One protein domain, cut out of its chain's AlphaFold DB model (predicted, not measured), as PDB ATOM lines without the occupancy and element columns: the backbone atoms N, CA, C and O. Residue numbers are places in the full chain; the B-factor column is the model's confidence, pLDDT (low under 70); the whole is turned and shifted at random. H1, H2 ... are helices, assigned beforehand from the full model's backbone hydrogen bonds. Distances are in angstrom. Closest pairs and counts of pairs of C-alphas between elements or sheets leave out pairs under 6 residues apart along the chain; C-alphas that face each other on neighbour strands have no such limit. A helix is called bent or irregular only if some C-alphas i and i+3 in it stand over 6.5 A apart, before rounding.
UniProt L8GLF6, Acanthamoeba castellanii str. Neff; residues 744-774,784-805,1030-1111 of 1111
ATOM      1  N   ASP A 744      19.952  -9.175  47.882       56.28
ATOM      2  CA  ASP A 744      18.613  -8.725  47.533       56.28
ATOM      3  C   ASP A 744      17.551  -8.770  48.649       56.28
ATOM      4  O   ASP A 744      16.367  -9.032  48.437       56.28
ATOM      5  N   ILE A 745      17.960  -8.257  49.820       57.66
ATOM      6  CA  ILE A 745      17.072  -7.431  50.669       57.66
ATOM      7  C   ILE A 745      16.366  -6.344  49.824       57.66
ATOM      8  O   ILE A 745      15.244  -5.964  50.137       57.66
ATOM      9  N   SER A 746      16.998  -5.857  48.748       66.94
ATOM     10  CA  SER A 746      16.446  -4.909  47.766       66.94
ATOM     11  C   SER A 746      15.095  -5.357  47.189       66.94
ATOM     12  O   SER A 746      14.110  -4.646  47.368       66.94
ATOM     13  N   ALA A 747      15.018  -6.530  46.555       71.25
ATOM     14  CA  ALA A 747      13.813  -7.025  45.886       71.25
ATOM     15  C   ALA A 747      12.679  -7.316  46.885       71.25
ATOM     16  O   ALA A 747      11.528  -6.955  46.648       71.25
ATOM     17  N   PHE A 748      13.005  -7.876  48.055       77.06
ATOM     18  CA  PHE A 748      12.022  -8.059  49.125       77.06
ATOM     19  C   PHE A 748      11.559  -6.731  49.751       77.06
ATOM     20  O   PHE A 748      10.387  -6.620  50.094       77.06
ATOM     21  N   LYS A 749      12.414  -5.699  49.825       78.62
ATOM     22  CA  LYS A 749      11.996  -4.338  50.209       78.62
ATOM     23  C   LYS A 749      11.176  -3.639  49.128       78.62
ATOM     24  O   LYS A 749      10.282  -2.886  49.486       78.62
ATOM     25  N   LYS A 750      11.424  -3.886  47.833       84.06
ATOM     26  CA  LYS A 750      10.523  -3.428  46.760       84.06
ATOM     27  C   LYS A 750       9.137  -4.059  46.923       84.06
ATOM     28  O   LYS A 750       8.149  -3.346  46.822       84.06
ATOM     29  N   LEU A 751       9.064  -5.360  47.227       85.94
ATOM     30  CA  LEU A 751       7.798  -6.051  47.501       85.94
ATOM     31  C   LEU A 751       7.092  -5.494  48.750       85.94
ATOM     32  O   LEU A 751       5.904  -5.193  48.692       85.94
ATOM     33  N   GLU A 752       7.819  -5.320  49.858       85.69
ATOM     34  CA  GLU A 752       7.297  -4.720  51.094       85.69
ATOM     35  C   GLU A 752       6.761  -3.301  50.850       85.69
ATOM     36  O   GLU A 752       5.639  -2.987  51.247       85.69
ATOM     37  N   ALA A 753       7.532  -2.470  50.139       84.88
ATOM     38  CA  ALA A 753       7.138  -1.118  49.769       84.88
ATOM     39  C   ALA A 753       5.900  -1.113  48.864       84.88
ATOM     40  O   ALA A 753       4.971  -0.377  49.162       84.88
ATOM     41  N   LEU A 754       5.850  -1.960  47.827       85.81
ATOM     42  CA  LEU A 754       4.722  -2.054  46.895       85.81
ATOM     43  C   LEU A 754       3.414  -2.431  47.607       85.81
ATOM     44  O   LEU A 754       2.385  -1.806  47.365       85.81
ATOM     45  N   LEU A 755       3.469  -3.408  48.522       85.62
ATOM     46  CA  LEU A 755       2.330  -3.796  49.362       85.62
ATOM     47  C   LEU A 755       1.861  -2.637  50.255       85.62
ATOM     48  O   LEU A 755       0.661  -2.437  50.414       85.62
ATOM     49  N   CYS A 756       2.793  -1.876  50.835       83.75
ATOM     50  CA  CYS A 756       2.474  -0.768  51.738       83.75
ATOM     51  C   CYS A 756       2.075   0.528  51.006       83.75
ATOM     52  O   CYS A 756       1.390   1.361  51.597       83.75
ATOM     53  N   SER A 757       2.506   0.723  49.755       75.50
ATOM     54  CA  SER A 757       2.229   1.927  48.964       75.50
ATOM     55  C   SER A 757       0.960   1.824  48.128       75.50
ATOM     56  O   SER A 757       0.272   2.829  47.970       75.50
ATOM     57  N   ASP A 758       0.658   0.644  47.573       70.06
ATOM     58  CA  ASP A 758      -0.511   0.451  46.717       70.06
ATOM     59  C   ASP A 758      -1.518  -0.518  47.341       70.06
ATOM     60  O   ASP A 758      -1.407  -1.748  47.280       70.06
ATOM     61  N   PHE A 759      -2.559   0.077  47.918       72.31
ATOM     62  CA  PHE A 759      -3.649  -0.653  48.541       72.31
ATOM     63  C   PHE A 759      -4.416  -1.540  47.537       72.31
ATOM     64  O   PHE A 759      -4.965  -2.575  47.920       72.31
ATOM     65  N   LEU A 760      -4.433  -1.204  46.241       74.62
ATOM     66  CA  LEU A 760      -5.135  -2.000  45.235       74.62
ATOM     67  C   LEU A 760      -4.516  -3.395  45.071       74.62
ATOM     68  O   LEU A 760      -5.257  -4.359  44.883       74.62
ATOM     69  N   LEU A 761      -3.196  -3.548  45.237       81.12
ATOM     70  CA  LEU A 761      -2.573  -4.875  45.252       81.12
ATOM     71  C   LEU A 761      -3.118  -5.727  46.411       81.12
ATOM     72  O   LEU A 761      -3.447  -6.897  46.219       81.12
ATOM     73  N   VAL A 762      -3.287  -5.131  47.594       78.94
ATOM     74  CA  VAL A 762      -3.845  -5.801  48.781       78.94
ATOM     75  C   VAL A 762      -5.324  -6.145  48.583       78.94
ATOM     76  O   VAL A 762      -5.728  -7.277  48.851       78.94
ATOM     77  N   ARG A 763      -6.119  -5.217  48.026       78.25
ATOM     78  CA  ARG A 763      -7.517  -5.462  47.628       78.25
ATOM     79  C   ARG A 763      -7.617  -6.637  46.657       78.25
ATOM     80  O   ARG A 763      -8.481  -7.491  46.824       78.25
ATOM     81  N   SER A 764      -6.741  -6.706  45.656       80.38
ATOM     82  CA  SER A 764      -6.765  -7.772  44.652       80.38
ATOM     83  C   SER A 764      -6.212  -9.106  45.162       80.38
ATOM     84  O   SER A 764      -6.691 -10.141  44.707       80.38
ATOM     85  N   ILE A 765      -5.304  -9.120  46.148       80.62
ATOM     86  CA  ILE A 765      -4.980 -10.330  46.929       80.62
ATOM     87  C   ILE A 765      -6.238 -10.813  47.669       80.62
ATOM     88  O   ILE A 765      -6.637 -11.963  47.503       80.62
ATOM     89  N   PHE A 766      -6.904  -9.936  48.429       78.19
ATOM     90  CA  PHE A 766      -8.104 -10.293  49.193       78.19
ATOM     91  C   PHE A 766      -9.247 -10.787  48.295       78.19
ATOM     92  O   PHE A 766      -9.784 -11.868  48.521       78.19
ATOM     93  N   SER A 767      -9.572 -10.051  47.231       75.69
ATOM     94  CA  SER A 767     -10.611 -10.427  46.265       75.69
ATOM     95  C   SER A 767     -10.271 -11.736  45.530       75.69
ATOM     96  O   SER A 767     -11.143 -12.587  45.359       75.69
ATOM     97  N   ALA A 768      -8.995 -11.998  45.203       74.75
ATOM     98  CA  ALA A 768      -8.572 -13.291  44.649       74.75
ATOM     99  C   ALA A 768      -8.698 -14.465  45.645       74.75
ATOM    100  O   ALA A 768      -8.871 -15.607  45.212       74.75
ATOM    101  N   MET A 769      -8.643 -14.207  46.958       71.75
ATOM    102  CA  MET A 769      -8.921 -15.207  47.999       71.75
ATOM    103  C   MET A 769     -10.429 -15.423  48.187       71.75
ATOM    104  O   MET A 769     -10.883 -16.566  48.153       71.75
ATOM    105  N   MET A 770     -11.215 -14.347  48.308       65.88
ATOM    106  CA  MET A 770     -12.672 -14.406  48.510       65.88
ATOM    107  C   MET A 770     -13.419 -14.956  47.287       65.88
ATOM    108  O   MET A 770     -14.334 -15.767  47.420       65.88
ATOM    109  N   GLY A 771     -13.002 -14.577  46.075       56.41
ATOM    110  CA  GLY A 771     -13.644 -14.979  44.821       56.41
ATOM    111  C   GLY A 771     -13.613 -16.486  44.535       56.41
ATOM    112  O   GLY A 771     -14.381 -16.952  43.695       56.41
ATOM    113  N   ARG A 772     -12.777 -17.264  45.242       53.53
ATOM    114  CA  ARG A 772     -12.751 -18.734  45.135       53.53
ATOM    115  C   ARG A 772     -13.893 -19.416  45.888       53.53
ATOM    116  O   ARG A 772     -14.429 -20.390  45.370       53.53
ATOM    117  N   SER A 773     -14.343 -18.857  47.015       46.56
ATOM    118  CA  SER A 773     -15.476 -19.391  47.799       46.56
ATOM    119  C   SER A 773     -16.825 -19.336  47.072       46.56
ATOM    120  O   SER A 773     -17.800 -19.897  47.559       46.56
ATOM    121  N   ARG A 774     -16.921 -18.647  45.925       40.25
ATOM    122  CA  ARG A 774     -18.198 -18.360  45.246       40.25
ATOM    123  C   ARG A 774     -18.488 -19.227  44.014       40.25
ATOM    124  O   ARG A 774     -19.531 -19.037  43.397       40.25
ATOM    125  N   SER A 784      -3.543 -28.066  51.659       44.44
ATOM    126  CA  SER A 784      -2.500 -27.107  51.278       44.44
ATOM    127  C   SER A 784      -3.013 -25.671  51.113       44.44
ATOM    128  O   SER A 784      -2.327 -24.737  51.523       44.44
ATOM    129  N   ASP A 785      -4.216 -25.465  50.570       48.09
ATOM    130  CA  ASP A 785      -4.757 -24.116  50.365       48.09
ATOM    131  C   ASP A 785      -5.158 -23.445  51.684       48.09
ATOM    132  O   ASP A 785      -4.897 -22.255  51.867       48.09
ATOM    133  N   ARG A 786      -5.725 -24.199  52.638       47.34
ATOM    134  CA  ARG A 786      -6.089 -23.667  53.968       47.34
ATOM    135  C   ARG A 786      -4.869 -23.260  54.801       47.34
ATOM    136  O   ARG A 786      -4.973 -22.314  55.585       47.34
ATOM    137  N   LEU A 787      -3.730 -23.933  54.613       48.25
ATOM    138  CA  LEU A 787      -2.449 -23.563  55.226       48.25
ATOM    139  C   LEU A 787      -1.944 -22.226  54.659       48.25
ATOM    140  O   LEU A 787      -1.768 -21.275  55.421       48.25
ATOM    141  N   ASN A 788      -1.861 -22.107  53.325       66.06
ATOM    142  CA  ASN A 788      -1.416 -20.887  52.634       66.06
ATOM    143  C   ASN A 788      -2.155 -19.617  53.114       66.06
ATOM    144  O   ASN A 788      -1.547 -18.556  53.251       66.06
ATOM    145  N   GLN A 789      -3.466 -19.695  53.383       72.88
ATOM    146  CA  GLN A 789      -4.241 -18.541  53.863       72.88
ATOM    147  C   GLN A 789      -3.814 -18.050  55.260       72.88
ATOM    148  O   GLN A 789      -3.884 -16.851  55.531       72.88
ATOM    149  N   GLY A 790      -3.385 -18.953  56.150       79.44
ATOM    150  CA  GLY A 790      -2.904 -18.605  57.492       79.44
ATOM    151  C   GLY A 790      -1.562 -17.875  57.453       79.44
ATOM    152  O   GLY A 790      -1.406 -16.832  58.091       79.44
ATOM    153  N   ASP A 791      -0.633 -18.367  56.633       82.75
ATOM    154  CA  ASP A 791       0.693 -17.762  56.463       82.75
ATOM    155  C   ASP A 791       0.607 -16.358  55.851       82.75
ATOM    156  O   ASP A 791       1.310 -15.443  56.285       82.75
ATOM    157  N   ILE A 792      -0.307 -16.151  54.896       87.44
ATOM    158  CA  ILE A 792      -0.578 -14.834  54.298       87.44
ATOM    159  C   ILE A 792      -1.242 -13.879  55.291       87.44
ATOM    160  O   ILE A 792      -0.833 -12.719  55.372       87.44
ATOM    161  N   ALA A 793      -2.199 -14.349  56.100       89.50
ATOM    162  CA  ALA A 793      -2.783 -13.543  57.170       89.50
ATOM    163  C   ALA A 793      -1.710 -13.084  58.180       89.50
ATOM    164  O   ALA A 793      -1.655 -11.905  58.531       89.50
ATOM    165  N   SER A 794      -0.815 -13.992  58.589       88.88
ATOM    166  CA  SER A 794       0.325 -13.677  59.459       88.88
ATOM    167  C   SER A 794       1.268 -12.667  58.802       88.88
ATOM    168  O   SER A 794       1.596 -11.636  59.394       88.88
ATOM    169  N   ALA A 795       1.659 -12.912  57.550       88.56
ATOM    170  CA  ALA A 795       2.572 -12.047  56.819       88.56
ATOM    171  C   ALA A 795       2.043 -10.616  56.681       88.56
ATOM    172  O   ALA A 795       2.771  -9.675  56.991       88.56
ATOM    173  N   LEU A 796       0.778 -10.440  56.283       90.56
ATOM    174  CA  LEU A 796       0.162  -9.119  56.158       90.56
ATOM    175  C   LEU A 796       0.066  -8.406  57.515       90.56
ATOM    176  O   LEU A 796       0.421  -7.232  57.597       90.56
ATOM    177  N   VAL A 797      -0.310  -9.103  58.595       91.44
ATOM    178  CA  VAL A 797      -0.306  -8.525  59.953       91.44
ATOM    179  C   VAL A 797       1.094  -8.027  60.343       91.44
ATOM    180  O   VAL A 797       1.250  -6.873  60.746       91.44
ATOM    181  N   HIS A 798       2.134  -8.842  60.166       86.94
ATOM    182  CA  HIS A 798       3.499  -8.459  60.542       86.94
ATOM    183  C   HIS A 798       4.102  -7.359  59.645       86.94
ATOM    184  O   HIS A 798       4.765  -6.453  60.159       86.94
ATOM    185  N   ILE A 799       3.853  -7.390  58.329       87.06
ATOM    186  CA  ILE A 799       4.327  -6.381  57.362       87.06
ATOM    187  C   ILE A 799       3.666  -5.023  57.614       87.06
ATOM    188  O   ILE A 799       4.359  -4.008  57.724       87.06
ATOM    189  N   PHE A 800       2.342  -4.982  57.765       89.38
ATOM    190  CA  PHE A 800       1.639  -3.713  57.947       89.38
ATOM    191  C   PHE A 800       1.849  -3.137  59.350       89.38
ATOM    192  O   PHE A 800       1.904  -1.916  59.485       89.38
ATOM    193  N   ASN A 801       2.067  -3.967  60.382       87.62
ATOM    194  CA  ASN A 801       2.495  -3.472  61.695       87.62
ATOM    195  C   ASN A 801       3.879  -2.817  61.609       87.62
ATOM    196  O   ASN A 801       4.073  -1.711  62.100       87.62
ATOM    197  N   GLN A 802       4.841  -3.467  60.945       84.44
ATOM    198  CA  GLN A 802       6.196  -2.935  60.778       84.44
ATOM    199  C   GLN A 802       6.223  -1.542  60.127       84.44
ATOM    200  O   GLN A 802       7.059  -0.720  60.510       84.44
ATOM    201  N   ASN A 803       5.301  -1.282  59.198       82.50
ATOM    202  CA  ASN A 803       5.214  -0.037  58.435       82.50
ATOM    203  C   ASN A 803       4.198   0.980  59.000       82.50
ATOM    204  O   ASN A 803       4.038   2.055  58.431       82.50
ATOM    205  N   GLY A 804       3.538   0.685  60.128       83.44
ATOM    206  CA  GLY A 804       2.607   1.609  60.792       83.44
ATOM    207  C   GLY A 804       1.179   1.640  60.224       83.44
ATOM    208  O   GLY A 804       0.399   2.517  60.584       83.44
ATOM    209  N   LEU A 805       0.835   0.708  59.330       86.75
ATOM    210  CA  LEU A 805      -0.372   0.737  58.492       86.75
ATOM    211  C   LEU A 805      -1.445  -0.296  58.887       86.75
ATOM    212  O   LEU A 805      -2.523  -0.316  58.290       86.75
ATOM    213  N   ALA A1030       8.356  -7.865  60.638       76.50
ATOM    214  CA  ALA A1030       8.237  -8.759  59.495       76.50
ATOM    215  C   ALA A1030       9.531  -9.564  59.298       76.50
ATOM    216  O   ALA A1030      10.641  -9.086  59.535       76.50
ATOM    217  N   THR A1031       9.384 -10.808  58.849       75.12
ATOM    218  CA  THR A1031      10.504 -11.727  58.622       75.12
ATOM    219  C   THR A1031      10.634 -12.008  57.133       75.12
ATOM    220  O   THR A1031       9.694 -11.812  56.359       75.12
ATOM    221  N   ARG A1032      11.792 -12.527  56.713       71.06
ATOM    222  CA  ARG A1032      11.969 -12.974  55.328       71.06
ATOM    223  C   ARG A1032      10.964 -14.072  54.947       71.06
ATOM    224  O   ARG A1032      10.466 -14.037  53.832       71.06
ATOM    225  N   ALA A1033      10.608 -14.967  55.872       69.56
ATOM    226  CA  ALA A1033       9.596 -16.000  55.640       69.56
ATOM    227  C   ALA A1033       8.205 -15.405  55.345       69.56
ATOM    228  O   ALA A1033       7.537 -15.860  54.425       69.56
ATOM    229  N   HIS A1034       7.802 -14.338  56.048       79.25
ATOM    230  CA  HIS A1034       6.553 -13.622  55.758       79.25
ATOM    231  C   HIS A1034       6.544 -13.021  54.337       79.25
ATOM    232  O   HIS A1034       5.566 -13.167  53.608       79.25
ATOM    233  N   LEU A1035       7.646 -12.398  53.908       81.56
ATOM    234  CA  LEU A1035       7.766 -11.836  52.554       81.56
ATOM    235  C   LEU A1035       7.896 -12.923  51.467       81.56
ATOM    236  O   LEU A1035       7.378 -12.754  50.364       81.56
ATOM    237  N   GLU A1036       8.530 -14.059  51.772       77.19
ATOM    238  CA  GLU A1036       8.586 -15.228  50.883       77.19
ATOM    239  C   GLU A1036       7.213 -15.895  50.720       77.19
ATOM    240  O   GLU A1036       6.847 -16.224  49.594       77.19
ATOM    241  N   ALA A1037       6.412 -16.017  51.786       80.50
ATOM    242  CA  ALA A1037       5.036 -16.513  51.706       80.50
ATOM    243  C   ALA A1037       4.184 -15.658  50.752       80.50
ATOM    244  O   ALA A1037       3.572 -16.193  49.824       80.50
ATOM    245  N   VAL A1038       4.215 -14.326  50.909       85.12
ATOM    246  CA  VAL A1038       3.506 -13.400  50.006       85.12
ATOM    247  C   VAL A1038       4.034 -13.497  48.573       85.12
ATOM    248  O   VAL A1038       3.230 -13.530  47.643       85.12
ATOM    249  N   TYR A1039       5.348 -13.632  48.369       85.19
ATOM    250  CA  TYR A1039       5.921 -13.873  47.040       85.19
ATOM    251  C   TYR A1039       5.389 -15.163  46.388       85.19
ATOM    252  O   TYR A1039       4.948 -15.115  45.238       85.19
ATOM    253  N   TYR A1040       5.375 -16.304  47.091       80.94
ATOM    254  CA  TYR A1040       4.848 -17.553  46.523       80.94
ATOM    255  C   TYR A1040       3.349 -17.457  46.230       80.94
ATOM    256  O   TYR A1040       2.912 -17.925  45.178       80.94
ATOM    257  N   TYR A1041       2.568 -16.820  47.108       84.25
ATOM    258  CA  TYR A1041       1.143 -16.603  46.869       84.25
ATOM    259  C   TYR A1041       0.908 -15.710  45.643       84.25
ATOM    260  O   TYR A1041       0.111 -16.068  44.776       84.25
ATOM    261  N   LEU A1042       1.635 -14.596  45.510       85.06
ATOM    262  CA  LEU A1042       1.584 -13.747  44.316       85.06
ATOM    263  C   LEU A1042       1.967 -14.532  43.057       85.06
ATOM    264  O   LEU A1042       1.266 -14.441  42.055       85.06
ATOM    265  N   GLN A1043       3.020 -15.353  43.109       82.06
ATOM    266  CA  GLN A1043       3.467 -16.157  41.969       82.06
ATOM    267  C   GLN A1043       2.431 -17.214  41.546       82.06
ATOM    268  O   GLN A1043       2.189 -17.389  40.352       82.06
ATOM    269  N   GLN A1044       1.811 -17.916  42.499       82.06
ATOM    270  CA  GLN A1044       0.791 -18.938  42.229       82.06
ATOM    271  C   GLN A1044      -0.523 -18.334  41.715       82.06
ATOM    272  O   GLN A1044      -1.202 -18.937  40.886       82.06
ATOM    273  N   ASN A1045      -0.892 -17.147  42.203       81.44
ATOM    274  CA  ASN A1045      -2.219 -16.560  41.995       81.44
ATOM    275  C   ASN A1045      -2.207 -15.341  41.054       81.44
ATOM    276  O   ASN A1045      -3.250 -14.720  40.842       81.44
ATOM    277  N   TYR A1046      -1.056 -15.043  40.437       84.38
ATOM    278  CA  TYR A1046      -0.816 -13.899  39.550       84.38
ATOM    279  C   TYR A1046      -1.924 -13.687  38.514       84.38
ATOM    280  O   TYR A1046      -2.419 -12.576  38.363       84.38
ATOM    281  N   GLY A1047      -2.372 -14.747  37.828       81.31
ATOM    282  CA  GLY A1047      -3.430 -14.641  36.816       81.31
ATOM    283  C   GLY A1047      -4.772 -14.158  37.383       81.31
ATOM    284  O   GLY A1047      -5.444 -13.340  36.758       81.31
ATOM    285  N   SER A1048      -5.144 -14.606  38.587       81.31
ATOM    286  CA  SER A1048      -6.343 -14.131  39.289       81.31
ATOM    287  C   SER A1048      -6.184 -12.674  39.730       81.31
ATOM    288  O   SER A1048      -7.063 -11.861  39.460       81.31
ATOM    289  N   ILE A1049      -5.047 -12.336  40.343       83.38
ATOM    290  CA  ILE A1049      -4.764 -11.002  40.898       83.38
ATOM    291  C   ILE A1049      -4.652  -9.955  39.782       83.38
ATOM    292  O   ILE A1049      -5.292  -8.914  39.851       83.38
ATOM    293  N   SER A1050      -3.923 -10.251  38.704       83.25
ATOM    294  CA  SER A1050      -3.765  -9.373  37.535       83.25
ATOM    295  C   SER A1050      -5.099  -9.126  36.812       83.25
ATOM    296  O   SER A1050      -5.379  -8.009  36.377       83.25
ATOM    297  N   ASN A1051      -5.969 -10.142  36.727       80.38
ATOM    298  CA  ASN A1051      -7.331  -9.966  36.213       80.38
ATOM    299  C   ASN A1051      -8.199  -9.112  37.144       80.38
ATOM    300  O   ASN A1051      -9.023  -8.344  36.660       80.38
ATOM    301  N   GLU A1052      -8.011  -9.213  38.457       79.12
ATOM    302  CA  GLU A1052      -8.765  -8.436  39.439       79.12
ATOM    303  C   GLU A1052      -8.323  -6.965  39.499       79.12
ATOM    304  O   GLU A1052      -9.166  -6.069  39.568       79.12
ATOM    305  N   ILE A1053      -7.020  -6.691  39.373       79.38
ATOM    306  CA  ILE A1053      -6.489  -5.327  39.221       79.38
ATOM    307  C   ILE A1053      -7.113  -4.672  37.980       79.38
ATOM    308  O   ILE A1053      -7.646  -3.569  38.095       79.38
ATOM    309  N   ARG A1054      -7.165  -5.380  36.835       76.19
ATOM    310  CA  ARG A1054      -7.861  -4.924  35.612       76.19
ATOM    311  C   ARG A1054      -9.372  -4.735  35.803       76.19
ATOM    312  O   ARG A1054      -9.905  -3.697  35.437       76.19
ATOM    313  N   ARG A1055     -10.085  -5.671  36.444       69.06
ATOM    314  CA  ARG A1055     -11.530  -5.509  36.745       69.06
ATOM    315  C   ARG A1055     -11.845  -4.295  37.613       69.06
ATOM    316  O   ARG A1055     -12.958  -3.786  37.560       69.06
ATOM    317  N   THR A1056     -10.875  -3.786  38.369       62.00
ATOM    318  CA  THR A1056     -11.065  -2.566  39.166       62.00
ATOM    319  C   THR A1056     -11.211  -1.305  38.288       62.00
ATOM    320  O   THR A1056     -11.479  -0.222  38.804       62.00
ATOM    321  N   GLU A1057     -11.111  -1.420  36.958       50.34
ATOM    322  CA  GLU A1057     -11.590  -0.409  36.003       50.34
ATOM    323  C   GLU A1057     -13.127  -0.269  35.953       50.34
ATOM    324  O   GLU A1057     -13.606   0.792  35.563       50.34
ATOM    325  N   SER A1058     -13.913  -1.298  36.313       44.28
ATOM    326  CA  SER A1058     -15.362  -1.346  36.021       44.28
ATOM    327  C   SER A1058     -16.311  -1.091  37.200       44.28
ATOM    328  O   SER A1058     -17.522  -1.199  37.021       44.28
ATOM    329  N   GLU A1059     -15.816  -0.760  38.396       40.78
ATOM    330  CA  GLU A1059     -16.669  -0.367  39.534       40.78
ATOM    331  C   GLU A1059     -16.913   1.158  39.542       40.78
ATOM    332  O   GLU A1059     -15.968   1.918  39.779       40.78
ATOM    333  N   PRO A1060     -18.155   1.644  39.331       38.19
ATOM    334  CA  PRO A1060     -18.473   3.073  39.293       38.19
ATOM    335  C   PRO A1060     -18.651   3.648  40.711       38.19
ATOM    336  O   PRO A1060     -19.731   4.113  41.085       38.19
ATOM    337  N   THR A1061     -17.598   3.604  41.530       35.97
ATOM    338  CA  THR A1061     -17.641   4.039  42.935       35.97
ATOM    339  C   THR A1061     -17.825   5.561  43.062       35.97
ATOM    340  O   THR A1061     -16.882   6.340  42.968       35.97
ATOM    341  N   LEU A1062     -19.078   5.969  43.289       37.47
ATOM    342  CA  LEU A1062     -19.531   7.268  43.807       37.47
ATOM    343  C   LEU A1062     -18.992   8.549  43.119       37.47
ATOM    344  O   LEU A1062     -18.410   9.424  43.756       37.47
ATOM    345  N   VAL A1063     -19.291   8.742  41.827       36.62
ATOM    346  CA  VAL A1063     -18.952   9.989  41.094       36.62
ATOM    347  C   VAL A1063     -20.192  10.735  40.567       36.62
ATOM    348  O   VAL A1063     -20.223  11.254  39.450       36.62
ATOM    349  N   VAL A1064     -21.252  10.807  41.378       39.97
ATOM    350  CA  VAL A1064     -22.556  11.398  40.994       39.97
ATOM    351  C   VAL A1064     -22.479  12.917  40.727       39.97
ATOM    352  O   VAL A1064     -23.341  13.446  40.034       39.97
ATOM    353  N   MET A1065     -21.435  13.616  41.200       38.53
ATOM    354  CA  MET A1065     -21.352  15.089  41.157       38.53
ATOM    355  C   MET A1065     -20.168  15.705  40.378       38.53
ATOM    356  O   MET A1065     -20.065  16.930  40.354       38.53
ATOM    357  N   THR A1066     -19.282  14.940  39.717       46.25
ATOM    358  CA  THR A1066     -18.232  15.559  38.868       46.25
ATOM    359  C   THR A1066     -18.696  15.767  37.420       46.25
ATOM    360  O   THR A1066     -19.437  14.930  36.890       46.25
ATOM    361  N   PRO A1067     -18.209  16.814  36.722       54.97
ATOM    362  CA  PRO A1067     -18.414  16.980  35.284       54.97
ATOM    363  C   PRO A1067     -17.866  15.800  34.468       54.97
ATOM    364  O   PRO A1067     -16.858  15.193  34.836       54.97
ATOM    365  N   LEU A1068     -18.495  15.521  33.322       53.28
ATOM    366  CA  LEU A1068     -18.121  14.420  32.421       53.28
ATOM    367  C   LEU A1068     -16.657  14.498  31.947       53.28
ATOM    368  O   LEU A1068     -15.991  13.471  31.883       53.28
ATOM    369  N   SER A1069     -16.134  15.701  31.696       56.53
ATOM    370  CA  SER A1069     -14.734  15.926  31.303       56.53
ATOM    371  C   SER A1069     -13.718  15.550  32.389       56.53
ATOM    372  O   SER A1069     -12.628  15.077  32.073       56.53
ATOM    373  N   ALA A1070     -14.075  15.712  33.666       53.97
ATOM    374  CA  ALA A1070     -13.212  15.338  34.786       53.97
ATOM    375  C   ALA A1070     -13.175  13.815  35.005       53.97
ATOM    376  O   ALA A1070     -12.160  13.289  35.459       53.97
ATOM    377  N   ARG A1071     -14.250  13.091  34.650       56.72
ATOM    378  CA  ARG A1071     -14.298  11.622  34.762       56.72
ATOM    379  C   ARG A1071     -13.273  10.957  33.851       56.72
ATOM    380  O   ARG A1071     -12.472  10.172  34.338       56.72
ATOM    381  N   SER A1072     -13.212  11.355  32.578       59.28
ATOM    382  CA  SER A1072     -12.234  10.816  31.622       59.28
ATOM    383  C   SER A1072     -10.776  11.025  32.050       59.28
ATOM    384  O   SER A1072      -9.941  10.162  31.798       59.28
ATOM    385  N   GLU A1073     -10.456  12.134  32.726       62.56
ATOM    386  CA  GLU A1073      -9.094  12.377  33.219       62.56
ATOM    387  C   GLU A1073      -8.783  11.571  34.494       62.56
ATOM    388  O   GLU A1073      -7.680  11.046  34.642       62.56
ATOM    389  N   LEU A1074      -9.758  11.412  35.397       61.78
ATOM    390  CA  LEU A1074      -9.635  10.552  36.580       61.78
ATOM    391  C   LEU A1074      -9.513   9.066  36.202       61.78
ATOM    392  O   LEU A1074      -8.692   8.356  36.779       61.78
ATOM    393  N   GLU A1075     -10.283   8.602  35.217       63.69
ATOM    394  CA  GLU A1075     -10.199   7.246  34.663       63.69
ATOM    395  C   GLU A1075      -8.846   6.986  33.987       63.69
ATOM    396  O   GLU A1075      -8.263   5.920  34.183       63.69
ATOM    397  N   LEU A1076      -8.313   7.960  33.238       68.25
ATOM    398  CA  LEU A1076      -6.989   7.855  32.618       68.25
ATOM    399  C   LEU A1076      -5.884   7.747  33.680       68.25
ATOM    400  O   LEU A1076      -5.122   6.784  33.665       68.25
ATOM    401  N   ARG A1077      -5.858   8.662  34.660       66.50
ATOM    402  CA  ARG A1077      -4.889   8.639  35.774       66.50
ATOM    403  C   ARG A1077      -4.979   7.346  36.601       66.50
ATOM    404  O   ARG A1077      -3.962   6.848  37.080       66.50
ATOM    405  N   ARG A1078      -6.184   6.780  36.762       66.56
ATOM    406  CA  ARG A1078      -6.413   5.485  37.434       66.56
ATOM    407  C   ARG A1078      -5.795   4.328  36.641       66.56
ATOM    408  O   ARG A1078      -5.067   3.540  37.240       66.56
ATOM    409  N   ARG A1079      -5.978   4.288  35.313       69.69
ATOM    410  CA  ARG A1079      -5.308   3.312  34.429       69.69
ATOM    411  C   ARG A1079      -3.788   3.445  34.459       69.69
ATOM    412  O   ARG A1079      -3.115   2.449  34.687       69.69
ATOM    413  N   GLU A1080      -3.252   4.656  34.314       73.12
ATOM    414  CA  GLU A1080      -1.803   4.914  34.379       73.12
ATOM    415  C   GLU A1080      -1.197   4.411  35.705       73.12
ATOM    416  O   GLU A1080      -0.138   3.780  35.712       73.12
ATOM    417  N   SER A1081      -1.900   4.607  36.828       71.44
ATOM    418  CA  SER A1081      -1.497   4.071  38.135       71.44
ATOM    419  C   SER A1081      -1.566   2.537  38.195       71.44
ATOM    420  O   SER A1081      -0.640   1.908  38.706       71.44
ATOM    421  N   GLN A1082      -2.627   1.918  37.660       75.12
ATOM    422  CA  GLN A1082      -2.783   0.456  37.611       75.12
ATOM    423  C   GLN A1082      -1.712  -0.211  36.732       75.12
ATOM    424  O   GLN A1082      -1.144  -1.231  37.122       75.12
ATOM    425  N   GLU A1083      -1.400   0.369  35.571       79.62
ATOM    426  CA  GLU A1083      -0.342  -0.105  34.674       79.62
ATOM    427  C   GLU A1083       1.047   0.060  35.307       79.62
ATOM    428  O   GLU A1083       1.856  -0.869  35.261       79.62
ATOM    429  N   SER A1084       1.306   1.190  35.976       81.50
ATOM    430  CA  SER A1084       2.552   1.423  36.715       81.50
ATOM    431  C   SER A1084       2.746   0.426  37.869       81.50
ATOM    432  O   SER A1084       3.841  -0.121  38.033       81.50
ATOM    433  N   MET A1085       1.684   0.116  38.622       82.31
ATOM    434  CA  MET A1085       1.726  -0.898  39.679       82.31
ATOM    435  C   MET A1085       1.939  -2.307  39.111       82.31
ATOM    436  O   MET A1085       2.810  -3.023  39.603       82.31
ATOM    437  N   MET A1086       1.231  -2.690  38.042       83.50
ATOM    438  CA  MET A1086       1.434  -3.983  37.371       83.50
ATOM    439  C   MET A1086       2.864  -4.139  36.833       83.50
ATOM    440  O   MET A1086       3.484  -5.176  37.054       83.50
ATOM    441  N   ALA A1087       3.425  -3.109  36.194       85.12
ATOM    442  CA  ALA A1087       4.807  -3.127  35.715       85.12
ATOM    443  C   ALA A1087       5.823  -3.259  36.867       85.12
ATOM    444  O   ALA A1087       6.804  -3.996  36.753       85.12
ATOM    445  N   THR A1088       5.565  -2.593  37.999       85.19
ATOM    446  CA  THR A1088       6.397  -2.701  39.209       85.19
ATOM    447  C   THR A1088       6.304  -4.098  39.833       85.19
ATOM    448  O   THR A1088       7.323  -4.674  40.216       85.19
ATOM    449  N   LEU A1089       5.102  -4.680  39.891       86.56
ATOM    450  CA  LEU A1089       4.874  -6.049  40.353       86.56
ATOM    451  C   LEU A1089       5.625  -7.061  39.473       86.56
ATOM    452  O   LEU A1089       6.306  -7.939  40.002       86.56
ATOM    453  N   ASP A1090       5.560  -6.910  38.150       87.62
ATOM    454  CA  ASP A1090       6.249  -7.779  37.194       87.62
ATOM    455  C   ASP A1090       7.780  -7.680  37.311       87.62
ATOM    456  O   ASP A1090       8.465  -8.705  37.250       87.62
ATOM    457  N   GLU A1091       8.335  -6.481  37.529       87.62
ATOM    458  CA  GLU A1091       9.765  -6.294  37.806       87.62
ATOM    459  C   GLU A1091      10.187  -7.040  39.082       87.62
ATOM    460  O   GLU A1091      11.118  -7.850  39.055       87.62
ATOM    461  N   VAL A1092       9.466  -6.821  40.185       86.12
ATOM    462  CA  VAL A1092       9.762  -7.416  41.498       86.12
ATOM    463  C   VAL A1092       9.623  -8.937  41.472       86.12
ATOM    464  O   VAL A1092      10.519  -9.651  41.930       86.12
ATOM    465  N   LEU A1093       8.538  -9.464  40.894       85.75
ATOM    466  CA  LEU A1093       8.338 -10.907  40.760       85.75
ATOM    467  C   LEU A1093       9.414 -11.544  39.875       85.75
ATOM    468  O   LEU A1093       9.846 -12.658  40.165       85.75
ATOM    469  N   LYS A1094       9.899 -10.850  38.838       85.75
ATOM    470  CA  LYS A1094      10.987 -11.323  37.972       85.75
ATOM    471  C   LYS A1094      12.345 -11.331  38.678       85.75
ATOM    472  O   LYS A1094      13.066 -12.323  38.559       85.75
ATOM    473  N   GLU A1095      12.684 -10.290  39.443       81.88
ATOM    474  CA  GLU A1095      13.902 -10.261  40.271       81.88
ATOM    475  C   GLU A1095      13.912 -11.415  41.285       81.88
ATOM    476  O   GLU A1095      14.883 -12.178  41.358       81.88
ATOM    477  N   LEU A1096      12.801 -11.609  42.003       79.62
ATOM    478  CA  LEU A1096      12.623 -12.711  42.952       79.62
ATOM    479  C   LEU A1096      12.641 -14.085  42.251       79.62
ATOM    480  O   LEU A1096      13.298 -15.017  42.725       79.62
ATOM    481  N   GLN A1097      12.040 -14.218  41.065       80.62
ATOM    482  CA  GLN A1097      12.115 -15.458  40.288       80.62
ATOM    483  C   GLN A1097      13.558 -15.773  39.857       80.62
ATOM    484  O   GLN A1097      13.973 -16.934  39.904       80.62
ATOM    485  N   ASP A1098      14.360 -14.773  39.484       74.94
ATOM    486  CA  ASP A1098      15.775 -14.963  39.147       74.94
ATOM    487  C   ASP A1098      16.638 -15.296  40.377       74.94
ATOM    488  O   ASP A1098      17.607 -16.050  40.258       74.94
ATOM    489  N   LEU A1099      16.272 -14.832  41.574       68.06
ATOM    490  CA  LEU A1099      16.882 -15.256  42.845       68.06
ATOM    491  C   LEU A1099      16.531 -16.712  43.200       68.06
ATOM    492  O   LEU A1099      17.409 -17.481  43.605       68.06
ATOM    493  N   SER A1100      15.294 -17.145  42.944       66.19
ATOM    494  CA  SER A1100      14.884 -18.556  43.045       66.19
ATOM    495  C   SER A1100      15.599 -19.449  42.010       66.19
ATOM    496  O   SER A1100      16.087 -20.542  42.332       66.19
ATOM    497  N   LYS A1101      15.801 -18.962  40.773       68.12
ATOM    498  CA  LYS A1101      16.645 -19.636  39.764       68.12
ATOM    499  C   LYS A1101      18.101 -19.755  40.230       68.12
ATOM    500  O   LYS A1101      18.679 -20.828  40.065       68.12
ATOM    501  N   LYS A1102      18.667 -18.736  40.884       59.94
ATOM    502  CA  LYS A1102      20.009 -18.784  41.504       59.94
ATOM    503  C   LYS A1102      20.088 -19.689  42.749       59.94
ATOM    504  O   LYS A1102      21.187 -19.917  43.243       59.94
ATOM    505  N   GLY A1103      18.962 -20.205  43.254       54.28
ATOM    506  CA  GLY A1103      18.904 -21.018  44.476       54.28
ATOM    507  C   GLY A1103      19.093 -20.214  45.767       54.28
ATOM    508  O   GLY A1103      19.448 -20.786  46.790       54.28
ATOM    509  N   GLN A1104      18.893 -18.893  45.707       55.22
ATOM    510  CA  GLN A1104      19.052 -17.962  46.834       55.22
ATOM    511  C   GLN A1104      17.727 -17.695  47.563       55.22
ATOM    512  O   GLN A1104      17.735 -17.157  48.667       55.22
ATOM    513  N   ILE A1105      16.610 -18.110  46.965       56.59
ATOM    514  CA  ILE A1105      15.299 -18.328  47.593       56.59
ATOM    515  C   ILE A1105      15.035 -19.839  47.538       56.59
ATOM    516  O   ILE A1105      15.450 -20.500  46.577       56.59
ATOM    517  N   ALA A1106      14.375 -20.396  48.555       50.75
ATOM    518  CA  ALA A1106      14.094 -21.826  48.618       50.75
ATOM    519  C   ALA A1106      13.287 -22.293  47.391       50.75
ATOM    520  O   ALA A1106      12.227 -21.761  47.072       50.75
ATOM    521  N   ARG A1107      13.760 -23.330  46.693       44.91
ATOM    522  CA  ARG A1107      12.950 -23.983  45.654       44.91
ATOM    523  C   ARG A1107      11.987 -24.973  46.311       44.91
ATOM    524  O   ARG A1107      12.287 -26.162  46.361       44.91
ATOM    525  N   SER A1108      10.876 -24.413  46.798       36.91
ATOM    526  CA  SER A1108       9.673 -25.050  47.353       36.91
ATOM    527  C   SER A1108       9.859 -26.043  48.508       36.91
ATOM    528  O   SER A1108      10.303 -27.170  48.295       36.91
ATOM    529  N   SER A1109       9.321 -25.684  49.675       29.59
ATOM    530  CA  SER A1109       8.517 -26.602  50.493       29.59
ATOM    531  C   SER A1109       7.647 -25.822  51.492       29.59
ATOM    532  O   SER A1109       8.213 -25.052  52.266       29.59
ATOM    533  N   PRO A1110       6.317 -26.019  51.530       36.53
ATOM    534  CA  PRO A1110       5.560 -25.841  52.763       36.53
ATOM    535  C   PRO A1110       5.871 -27.026  53.697       36.53
ATOM    536  O   PRO A1110       5.804 -28.180  53.261       36.53
ATOM    537  N   THR A1111       6.253 -26.741  54.942       23.53
ATOM    538  CA  THR A1111       6.568 -27.712  56.013       23.53
ATOM    539  C   THR A1111       6.354 -27.075  57.373       23.53
ATOM    540  O   THR A1111       6.971 -26.002  57.563       23.53
TER     541      THR A1111
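This is residues 744 to 774, 784 to 805 and 1030 to 1111 of the 1111 residues of a protein of Acanthamoeba castellanii str. Neff (UniProt L8GLF6). A long helix, H5, makes the longest axis, and shorter helices cluster along part of it: H1 runs beside H5, the bent H4 turns a corner, H3 packs on its arm H4a and H2 on its arm H4b. Residues 1064 to 1070, of which 1068 to 1070 belong to H5, stick out. The 135 printed residues include five named helices, H1 to H5 in order, and no named strand: all helix, compact, radius of gyration of the C-alphas 16.5 A, spans 54 by 33 by 29 A.

Find C-alpha 745 at (17.072, -7.431, 50.669); H1 runs from there to 757. H2 is residues 759 to 770, and H3 is 784 to 802, 27.4 A long. H4, residues 1032 to 1055, was assigned as one helix by its hydrogen bonds but is bent, C-alphas 1044 and 1047 being 8.1 A apart: H4a is 1032 to 1044, H4b 1047 to 1055. H5, residues 1068 to 1101, runs 49.2 A to C-alpha 1101 at (16.645, -19.636, 39.764).

Start at the hub, H4, whose arms stand about perpendicular at 78 degrees. H3 touches H4a at a steep tilt of 52 degrees, opposite ways; their closest C-alphas, Ala 795 and His 1034, are 4.4 A apart. H2 touches H4b, closest C-alphas Ser 764 and Ile 1049, 5.3 A. The helical hairpin of H4b and H5 only just touches, with 3 pairs of C-alphas within 8 A, the closest Ile 1053 and Gln 1082, 7.1 A. H1 touches H5 at a shallow tilt of 25 degrees, opposite ways, closest C-alphas Ala 747 and Val 1092, 6.0 A. H3 and H5 are apart. Every O i to N i+4 pair is within hydrogen-bond range in H1, H2, H4a and H4b; H3 has 14 of 15, H5 28 of 30.

The cuts leave gaps of 19.0 A between C-alphas 774 and 784 and 12.9 A between 805 and 1030. The link H4 to H5 is long. Confidence is under 70 in 52 residues, among them 1055 to 1079.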